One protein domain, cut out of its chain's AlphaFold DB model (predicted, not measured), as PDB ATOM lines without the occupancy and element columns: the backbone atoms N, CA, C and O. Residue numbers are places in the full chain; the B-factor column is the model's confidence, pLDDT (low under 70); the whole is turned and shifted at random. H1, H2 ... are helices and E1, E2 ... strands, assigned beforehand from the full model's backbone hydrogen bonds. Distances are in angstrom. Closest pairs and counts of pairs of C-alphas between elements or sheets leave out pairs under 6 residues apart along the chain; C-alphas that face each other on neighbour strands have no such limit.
ATOM      1  N   ALA A  63     -15.608 -58.794  18.499       73.69
ATOM      2  CA  ALA A  63     -14.827 -57.779  17.803       73.69
ATOM      3  C   ALA A  63     -15.175 -57.674  16.306       73.69
ATOM      4  O   ALA A  63     -15.359 -56.569  15.793       73.69
ATOM      5  N   THR A  64     -15.348 -58.802  15.617       77.50
ATOM      6  CA  THR A  64     -15.719 -58.857  14.194       77.50
ATOM      7  C   THR A  64     -17.172 -58.433  13.988       77.50
ATOM      8  O   THR A  64     -17.468 -57.640  13.093       77.50
ATOM      9  N   ALA A  65     -18.086 -58.866  14.862       76.81
ATOM     10  CA  ALA A  65     -19.482 -58.428  14.820       76.81
ATOM     11  C   ALA A  65     -19.629 -56.925  15.134       76.81
ATOM     12  O   ALA A  65     -20.478 -56.230  14.567       76.81
ATOM     13  N   LYS A  66     -18.806 -56.391  16.042       82.06
ATOM     14  CA  LYS A  66     -18.748 -54.957  16.356       82.06
ATOM     15  C   LYS A  66     -18.135 -54.157  15.207       82.06
ATOM     16  O   LYS A  66     -18.681 -53.111  14.862       82.06
ATOM     17  N   ALA A  67     -17.082 -54.667  14.571       76.38
ATOM     18  CA  ALA A  67     -16.486 -54.067  13.381       76.38
ATOM     19  C   ALA A  67     -17.493 -54.011  12.223       76.38
ATOM     20  O   ALA A  67     -17.706 -52.938  11.659       76.38
ATOM     21  N   ALA A  68     -18.203 -55.109  11.943       77.31
ATOM     22  CA  ALA A  68     -19.246 -55.155  10.918       77.31
ATOM     23  C   ALA A  68     -20.376 -54.149  11.194       77.31
ATOM     24  O   ALA A  68     -20.752 -53.381  10.311       77.31
ATOM     25  N   ARG A  69     -20.860 -54.070  12.443       80.56
ATOM     26  CA  ARG A  69     -21.867 -53.069  12.845       80.56
ATOM     27  C   ARG A  69     -21.353 -51.635  12.703       80.56
ATOM     28  O   ARG A  69     -22.089 -50.773  12.232       80.56
ATOM     29  N   SER A  70     -20.098 -51.378  13.071       84.62
ATOM     30  CA  SER A  70     -19.488 -50.050  12.919       84.62
ATOM     31  C   SER A  70     -19.330 -49.646  11.450       84.62
ATOM     32  O   SER A  70     -19.597 -48.498  11.097       84.62
ATOM     33  N   TYR A  71     -18.987 -50.601  10.585       76.94
ATOM     34  CA  TYR A  71     -18.907 -50.399   9.144       76.94
ATOM     35  C   TYR A  71     -20.287 -50.101   8.545       76.94
ATOM     36  O   TYR A  71     -20.436 -49.131   7.802       76.94
ATOM     37  N   GLN A  72     -21.316 -50.856   8.948       80.44
ATOM     38  CA  GLN A  72     -22.705 -50.621   8.543       80.44
ATOM     39  C   GLN A  72     -23.158 -49.195   8.902       80.44
ATOM     40  O   GLN A  72     -23.616 -48.454   8.036       80.44
ATOM     41  N   MET A  73     -22.928 -48.763  10.148       82.69
ATOM     42  CA  MET A  73     -23.280 -47.409  10.597       82.69
ATOM     43  C   MET A  73     -22.516 -46.309   9.849       82.69
ATOM     44  O   MET A  73     -23.052 -45.221   9.633       82.69
ATOM     45  N   SER A  74     -21.264 -46.564   9.459       81.75
ATOM     46  CA  SER A  74     -20.487 -45.633   8.633       81.75
ATOM     47  C   SER A  74     -21.101 -45.474   7.241       81.75
ATOM     48  O   SER A  74     -21.225 -44.351   6.749       81.75
ATOM     49  N   MET A  75     -21.520 -46.579   6.621       79.69
ATOM     50  CA  MET A  75     -22.188 -46.565   5.316       79.69
ATOM     51  C   MET A  75     -23.552 -45.871   5.382       79.69
ATOM     52  O   MET A  75     -23.864 -45.058   4.512       79.69
ATOM     53  N   ASP A  76     -24.327 -46.116   6.440       83.94
ATOM     54  CA  ASP A  76     -25.614 -45.450   6.655       83.94
ATOM     55  C   ASP A  76     -25.439 -43.934   6.824       83.94
ATOM     56  O   ASP A  76     -26.123 -43.158   6.157       83.94
ATOM     57  N   ARG A  77     -24.443 -43.490   7.608       79.12
ATOM     58  CA  ARG A  77     -24.099 -42.060   7.717       79.12
ATOM     59  C   ARG A  77     -23.674 -41.448   6.391       79.12
ATOM     60  O   ARG A  77     -24.070 -40.325   6.097       79.12
ATOM     61  N   ALA A  78     -22.867 -42.150   5.598       75.44
ATOM     62  CA  ALA A  78     -22.469 -41.664   4.279       75.44
ATOM     63  C   ALA A  78     -23.694 -41.499   3.367       75.44
ATOM     64  O   ALA A  78     -23.824 -40.478   2.688       75.44
ATOM     65  N   ARG A  79     -24.630 -42.454   3.415       77.56
ATOM     66  CA  ARG A  79     -25.892 -42.395   2.668       77.56
ATOM     67  C   ARG A  79     -26.774 -41.234   3.118       77.56
ATOM     68  O   ARG A  79     -27.328 -40.533   2.274       77.56
ATOM     69  N   ASP A  80     -26.890 -41.010   4.420       79.62
ATOM     70  CA  ASP A  80     -27.681 -39.907   4.965       79.62
ATOM     71  C   ASP A  80     -27.052 -38.546   4.652       79.62
ATOM     72  O   ASP A  80     -27.767 -37.608   4.306       79.62
ATOM     73  N   ASN A  81     -25.722 -38.441   4.670       76.44
ATOM     74  CA  ASN A  81     -25.019 -37.229   4.250       76.44
ATOM     75  C   ASN A  81     -25.233 -36.952   2.750       76.44
ATOM     76  O   ASN A  81     -25.515 -35.822   2.360       76.44
ATOM     77  N   LEU A  82     -25.206 -37.988   1.907       71.19
ATOM     78  CA  LEU A  82     -25.564 -37.864   0.493       71.19
ATOM     79  C   LEU A  82     -27.027 -37.437   0.296       71.19
ATOM     80  O   LEU A  82     -27.296 -36.560  -0.521       71.19
ATOM     81  N   ARG A  83     -27.974 -37.992   1.066       72.56
ATOM     82  CA  ARG A  83     -29.380 -37.547   1.048       72.56
ATOM     83  C   ARG A  83     -29.519 -36.087   1.463       72.56
ATOM     84  O   ARG A  83     -30.261 -35.348   0.828       72.56
ATOM     85  N   TYR A  84     -28.784 -35.670   2.488       72.06
ATOM     86  CA  TYR A  84     -28.785 -34.293   2.966       72.06
ATOM     87  C   TYR A  84     -28.216 -33.318   1.923       72.06
ATOM     88  O   TYR A  84     -28.777 -32.246   1.685       72.06
ATOM     89  N   GLN A  85     -27.143 -33.709   1.229       67.75
ATOM     90  CA  GLN A  85     -26.637 -32.959   0.078       67.75
ATOM     91  C   GLN A  85     -27.664 -32.910  -1.058       67.75
ATOM     92  O   GLN A  85     -27.835 -31.854  -1.670       67.75
ATOM     93  N   ALA A  86     -28.393 -34.007  -1.290       65.44
ATOM     94  CA  ALA A  86     -29.433 -34.054  -2.307       65.44
ATOM     95  C   ALA A  86     -30.582 -33.066  -2.015       65.44
ATOM     96  O   ALA A  86     -31.028 -32.327  -2.897       65.44
ATOM     97  N   THR A  87     -31.022 -32.985  -0.757       64.56
ATOM     98  CA  THR A  87     -32.061 -32.037  -0.330       64.56
ATOM     99  C   THR A  87     -31.573 -30.588  -0.341       64.56
ATOM    100  O   THR A  87     -32.288 -29.713  -0.821       64.56
ATOM    101  N   ASN A  88     -30.342 -30.318   0.106       62.31
ATOM    102  CA  ASN A  88     -29.801 -28.952   0.151       62.31
ATOM    103  C   ASN A  88     -29.503 -28.366  -1.234       62.31
ATOM    104  O   ASN A  88     -29.468 -27.148  -1.393       62.31
ATOM    105  N   GLN A  89     -29.287 -29.206  -2.247       60.78
ATOM    106  CA  GLN A  89     -29.048 -28.749  -3.617       60.78
ATOM    107  C   GLN A  89     -30.335 -28.553  -4.441       60.78
ATOM    108  O   GLN A  89     -30.216 -28.349  -5.656       60.78
ATOM    109  N   ASN A  90     -31.530 -28.589  -3.822       59.44
ATOM    110  CA  ASN A  90     -32.834 -28.510  -4.503       59.44
ATOM    111  C   ASN A  90     -32.895 -29.452  -5.725       59.44
ATOM    112  O   ASN A  90     -33.314 -29.066  -6.814       59.44
ATOM    113  N   LEU A  91     -32.420 -30.694  -5.570       59.50
ATOM    114  CA  LEU A  91     -32.416 -31.691  -6.652       59.50
ATOM    115  C   LEU A  91     -33.812 -32.248  -6.974       59.50
ATOM    116  O   LEU A  91     -33.953 -33.031  -7.908       59.50
ATOM    117  N   THR A  92     -34.846 -31.855  -6.225       55.88
ATOM    118  CA  THR A  92     -36.240 -32.236  -6.489       55.88
ATOM    119  C   THR A  92     -36.768 -31.659  -7.803       55.88
ATOM    120  O   THR A  92     -37.496 -32.365  -8.495       55.88
ATOM    121  N   ASP A  93     -36.322 -30.453  -8.180       58.47
ATOM    122  CA  ASP A  93     -36.738 -29.760  -9.414       58.47
ATOM    123  C   ASP A  93     -35.667 -29.774 -10.513       58.47
ATOM    124  O   ASP A  93     -35.871 -29.231 -11.596       58.47
ATOM    125  N   LYS A  94     -34.502 -30.377 -10.249       60.47
ATOM    126  CA  LYS A  94     -33.454 -30.507 -11.262       60.47
ATOM    127  C   LYS A  94     -33.761 -31.678 -12.183       60.47
ATOM    128  O   LYS A  94     -34.098 -32.777 -11.731       60.47
ATOM    129  N   ASP A  95     -33.614 -31.426 -13.481       64.81
ATOM    130  CA  ASP A  95     -33.680 -32.461 -14.501       64.81
ATOM    131  C   ASP A  95     -32.713 -33.595 -14.151       64.81
ATOM    132  O   ASP A  95     -31.612 -33.370 -13.653       64.81
ATOM    133  N   GLU A  96     -33.101 -34.832 -14.457       63.72
ATOM    134  CA  GLU A  96     -32.340 -36.054 -14.145       63.72
ATOM    135  C   GLU A  96     -30.888 -36.029 -14.674       63.72
ATOM    136  O   GLU A  96     -30.010 -36.738 -14.180       63.72
ATOM    137  N   LYS A  97     -30.628 -35.157 -15.650       65.88
ATOM    138  CA  LYS A  97     -29.331 -34.897 -16.279       65.88
ATOM    139  C   LYS A  97     -28.380 -34.084 -15.388       65.88
ATOM    140  O   LYS A  97     -27.178 -34.338 -15.409       65.88
ATOM    141  N   ASP A  98     -28.909 -33.205 -14.539       68.94
ATOM    142  CA  ASP A  98     -28.137 -32.350 -13.622       68.94
ATOM    143  C   ASP A  98     -27.877 -33.014 -12.253       68.94
ATOM    144  O   ASP A  98     -27.277 -32.417 -11.359       68.94
ATOM    145  N   CYS A  99     -28.312 -34.266 -12.083       76.75
ATOM    146  CA  CYS A  99     -28.182 -35.022 -10.834       76.75
ATOM    147  C   CYS A  99     -26.922 -35.896 -10.769       76.75
ATOM    148  O   CYS A  99     -26.705 -36.580  -9.768       76.75
ATOM    149  N   TRP A 100     -26.107 -35.912 -11.824       84.00
ATOM    150  CA  TRP A 100     -24.900 -36.729 -11.896       84.00
ATOM    151  C   TRP A 100     -23.670 -35.960 -11.404       84.00
ATOM    152  O   TRP A 100     -23.356 -34.883 -11.903       84.00
ATOM    153  N   GLN A 101     -22.927 -36.547 -10.469       83.19
ATOM    154  CA  GLN A 101     -21.650 -36.037  -9.970       83.19
ATOM    155  C   GLN A 101     -20.495 -36.951 -10.363       83.19
ATOM    156  O   GLN A 101     -20.643 -38.168 -10.395       83.19
ATOM    157  N   LEU A 102     -19.332 -36.358 -10.626       86.69
ATOM    158  CA  LEU A 102     -18.090 -37.090 -10.857       86.69
ATOM    159  C   LEU A 102     -17.343 -37.244  -9.533       86.69
ATOM    160  O   LEU A 102     -16.962 -36.252  -8.912       86.69
ATOM    161  N   GLY A 103     -17.128 -38.488  -9.123       86.06
ATOM    162  CA  GLY A 103     -16.252 -38.872  -8.025       86.06
ATOM    163  C   GLY A 103     -15.016 -39.613  -8.533       86.06
ATOM    164  O   GLY A 103     -14.929 -39.967  -9.709       86.06
ATOM    165  N   HIS A 104     -14.062 -39.852  -7.635       87.88
ATOM    166  CA  HIS A 104     -12.878 -40.671  -7.900       87.88
ATOM    167  C   HIS A 104     -12.783 -41.769  -6.845       87.88
ATOM    168  O   HIS A 104     -12.984 -41.505  -5.656       87.88
ATOM    169  N   THR A 105     -12.520 -43.004  -7.269       87.06
ATOM    170  CA  THR A 105     -12.240 -44.106  -6.343       87.06
ATOM    171  C   THR A 105     -10.893 -43.889  -5.648       87.06
ATOM    172  O   THR A 105     -10.105 -43.034  -6.052       87.06
ATOM    173  N   ALA A 106     -10.599 -44.678  -4.608       84.56
ATOM    174  CA  ALA A 106      -9.294 -44.649  -3.938       84.56
ATOM    175  C   ALA A 106      -8.126 -44.922  -4.908       84.56
ATOM    176  O   ALA A 106      -7.042 -44.371  -4.740       84.56
ATOM    177  N   ASP A 107      -8.388 -45.699  -5.962       85.12
ATOM    178  CA  ASP A 107      -7.440 -46.007  -7.039       85.12
ATOM    179  C   ASP A 107      -7.336 -44.890  -8.099       85.12
ATOM    180  O   ASP A 107      -6.642 -45.038  -9.103       85.12
ATOM    181  N   GLY A 108      -8.052 -43.777  -7.913       86.94
ATOM    182  CA  GLY A 108      -8.062 -42.632  -8.822       86.94
ATOM    183  C   GLY A 108      -8.929 -42.812 -10.070       86.94
ATOM    184  O   GLY A 108      -8.865 -41.973 -10.970       86.94
ATOM    185  N   GLN A 109      -9.747 -43.866 -10.157       87.25
ATOM    186  CA  GLN A 109     -10.629 -44.052 -11.311       87.25
ATOM    187  C   GLN A 109     -11.883 -43.176 -11.201       87.25
ATOM    188  O   GLN A 109     -12.524 -43.157 -10.145       87.25
ATOM    189  N   PRO A 110     -12.269 -42.465 -12.278       89.62
ATOM    190  CA  PRO A 110     -13.473 -41.652 -12.273       89.62
ATOM    191  C   PRO A 110     -14.730 -42.529 -12.251       89.62
ATOM    192  O   PRO A 110     -14.834 -43.509 -12.992       89.62
ATOM    193  N   TYR A 111     -15.714 -42.137 -11.448       89.69
ATOM    194  CA  TYR A 111     -17.052 -42.721 -11.460       89.69
ATOM    195  C   TYR A 111     -18.117 -41.627 -11.412       89.69
ATOM    196  O   TYR A 111     -17.906 -40.549 -10.862       89.69
ATOM    197  N   TYR A 112     -19.279 -41.913 -11.983       89.88
ATOM    198  CA  TYR A 112     -20.425 -41.018 -12.018       89.88
ATOM    199  C   TYR A 112     -21.478 -41.520 -11.035       89.88
ATOM    200  O   TYR A 112     -21.915 -42.668 -11.130       89.88
ATOM    201  N   LEU A 113     -21.879 -40.674 -10.095       87.25
ATOM    202  CA  LEU A 113     -22.896 -40.955  -9.088       87.25
ATOM    203  C   LEU A 113     -24.140 -40.119  -9.369       87.25
ATOM    204  O   LEU A 113     -24.059 -38.893  -9.412       87.25
ATOM    205  N   ASN A 114     -25.289 -40.765  -9.524       86.25
ATOM    206  CA  ASN A 114     -26.570 -40.079  -9.591       86.25
ATOM    207  C   ASN A 114     -27.077 -39.813  -8.170       86.25
ATOM    208  O   ASN A 114     -27.371 -40.749  -7.431       86.25
ATOM    209  N   LEU A 115     -27.215 -38.549  -7.781       81.50
ATOM    210  CA  LEU A 115     -27.672 -38.163  -6.442       81.50
ATOM    211  C   LEU A 115     -29.165 -38.423  -6.195       81.50
ATOM    212  O   LEU A 115     -29.597 -38.434  -5.044       81.50
ATOM    213  N   LYS A 116     -29.958 -38.617  -7.254       80.62
ATOM    214  CA  LYS A 116     -31.403 -38.866  -7.166       80.62
ATOM    215  C   LYS A 116     -31.707 -40.353  -7.000       80.62
ATOM    216  O   LYS A 116     -32.491 -40.726  -6.133       80.62
ATOM    217  N   THR A 117     -31.079 -41.196  -7.820       81.81
ATOM    218  CA  THR A 117     -31.296 -42.656  -7.819       81.81
ATOM    219  C   THR A 117     -30.251 -43.431  -7.018       81.81
ATOM    220  O   THR A 117     -30.452 -44.610  -6.750       81.81
ATOM    221  N   PHE A 118     -29.157 -42.780  -6.606       79.06
ATOM    222  CA  PHE A 118     -27.987 -43.402  -5.970       79.06
ATOM    223  C   PHE A 118     -27.295 -44.459  -6.845       79.06
ATOM    224  O   PHE A 118     -26.551 -45.302  -6.344       79.06
ATOM    225  N   GLU A 119     -27.504 -44.405  -8.162       85.31
ATOM    226  CA  GLU A 119     -26.805 -45.264  -9.113       85.31
ATOM    227  C   GLU A 119     -25.366 -44.795  -9.342       85.31
ATOM    228  O   GLU A 119     -25.106 -43.608  -9.553       85.31
ATOM    229  N   THR A 120     -24.435 -45.744  -9.385       87.75
ATOM    230  CA  THR A 120     -23.040 -45.511  -9.773       87.75
ATOM    231  C   THR A 120     -22.758 -46.108 -11.143       87.75
ATOM    232  O   THR A 120     -23.099 -47.264 -11.397       87.75
ATOM    233  N   ARG A 121     -22.088 -45.356 -12.019       88.31
ATOM    234  CA  ARG A 121     -21.651 -45.821 -13.344       88.31
ATOM    235  C   ARG A 121     -20.198 -45.435 -13.589       88.31
ATOM    236  O   ARG A 121     -19.777 -44.340 -13.237       88.31
ATOM    237  N   THR A 122     -19.430 -46.315 -14.221       87.06
ATOM    238  CA  THR A 122     -18.054 -46.017 -14.668       87.06
ATOM    239  C   THR A 122     -18.035 -45.293 -16.013       87.06
ATOM    240  O   THR A 122     -17.117 -44.535 -16.314       87.06
ATOM    241  N   THR A 123     -19.076 -45.476 -16.825       86.75
ATOM    242  CA  THR A 123     -19.250 -44.788 -18.105       86.75
ATOM    243  C   THR A 123     -19.981 -43.465 -17.927       86.75
ATOM    244  O   THR A 123     -20.931 -43.383 -17.146       86.75
ATOM    245  N   LYS A 124     -19.589 -42.452 -18.709       86.12
ATOM    246  CA  LYS A 124     -20.221 -41.128 -18.708       86.12
ATOM    247  C   LYS A 124     -21.713 -41.244 -19.064       86.12
ATOM    248  O   LYS A 124     -22.019 -41.680 -20.174       86.12
ATOM    249  N   PRO A 125     -22.635 -40.866 -18.164       82.81
ATOM    250  CA  PRO A 125     -24.063 -40.950 -18.425       82.81
ATOM    251  C   PRO A 125     -24.525 -39.834 -19.366       82.81
ATOM    252  O   PRO A 125     -23.952 -38.742 -19.420       82.81
ATOM    253  N   GLU A 126     -25.580 -40.129 -20.121       72.31
ATOM    254  CA  GLU A 126     -26.176 -39.195 -21.069       72.31
ATOM    255  C   GLU A 126     -26.832 -38.034 -20.311       72.31
ATOM    256  O   GLU A 126     -27.737 -38.226 -19.503       72.31
ATOM    257  N   GLY A 127     -26.328 -36.819 -20.536       70.12
ATOM    258  CA  GLY A 127     -26.753 -35.623 -19.807       70.12
ATOM    259  C   GLY A 127     -25.801 -35.150 -18.709       70.12
ATOM    260  O   GLY A 127     -26.014 -34.054 -18.207       70.12
ATOM    261  N   TYR A 128     -24.724 -35.881 -18.392       76.38
ATOM    262  CA  TYR A 128     -23.723 -35.380 -17.444       76.38
ATOM    263  C   TYR A 128     -23.071 -34.087 -17.952       76.38
ATOM    264  O   TYR A 128     -22.355 -34.080 -18.966       76.38
ATOM    265  N   ARG A 129     -23.287 -33.009 -17.198       70.31
ATOM    266  CA  ARG A 129     -22.599 -31.732 -17.355       70.31
ATOM    267  C   ARG A 129     -21.456 -31.654 -16.357       70.31
ATOM    268  O   ARG A 129     -21.659 -31.717 -15.151       70.31
TER     269      ARG A 129
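AT A GLANCE: This is residues 63 to 129 of the 247 residues of the protein "Predicted protein" of Monosiga brevicollis (UniProt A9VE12). One long helix, H1, reaches out like an arm from a small head, with residues 63 to 78 of H1 sticking out free. The head holds a two-stranded hairpin, E1 and E2, with the four-residue helix H2 just before E1 and a tail of residues 115 to 129 that folds back along E2 in a short pairing. The printed part has 67 residues with two named helices and two named strands, in the order H1, H2, E1, E2; the sheet has the order E1 - E2 and is antiparallel, and the class is mixed, helices and strands. The whole is loose, with a radius of gyration of the C-alphas of 14.4 A, and its outline is flat, spanning 45 by 28 by 14 A, the arm making the length.

IN THESE COORDINATES: H1 is residues 63 to 88, 37.0 A from first to last C-alpha, beginning at C-alpha 63 at (-14.827, -57.779, 17.803) and ending at C-alpha 88 at (-29.801, -28.952, 0.151). H2 is residues 96 to 99, 5.4 A long. E1 is residues 100 to 104, 13.3 A long. E2 is residues 110 to 114, 13.5 A long, ending at C-alpha 114 at (-26.570, -40.079, -9.591).

HOW THE PARTS SIT: H1 is apart from H2, from E1 and from E2. In H1 every O i to N i+4 pair is within hydrogen-bond range; H2, with four residues, is too short for such a pair, and its one O i to N i+3 pair is not within range. The closest C-alphas of H2 and E2 are those of Cys 99 and Asn 114, 5.5 A apart. E1 and E2 are a hairpin of antiparallel neighbour strands, with 147 degrees between their N-to-C directions. The C-alphas of Trp 100 and Asn 114 face each other at 4.4 A. N 101 and O 113 are within hydrogen-bond range at 2.8 A, as are N 111 and O 103 at 2.9 A. Residues 112 to 113 of E2 also pair, antiparallel, with residues 120 to 121.

THE WHOLE: The two C-alphas farthest apart are those of Ala 63 and Gly 127, 45.3 A. Without residues 63 to 78, the body of 51 residues spans 31 by 25 by 14 A, with a radius of gyration of 11.0 A. The printed part has no cut. The links H2 to E1 and E1 to E2 are tight, H1 to H2 is short with 7 residues, and no link is long. Residues 115 to 129 hold no named element. The mean pLDDT of the printed part is 77.5, and residues 85 to 98 are under 70.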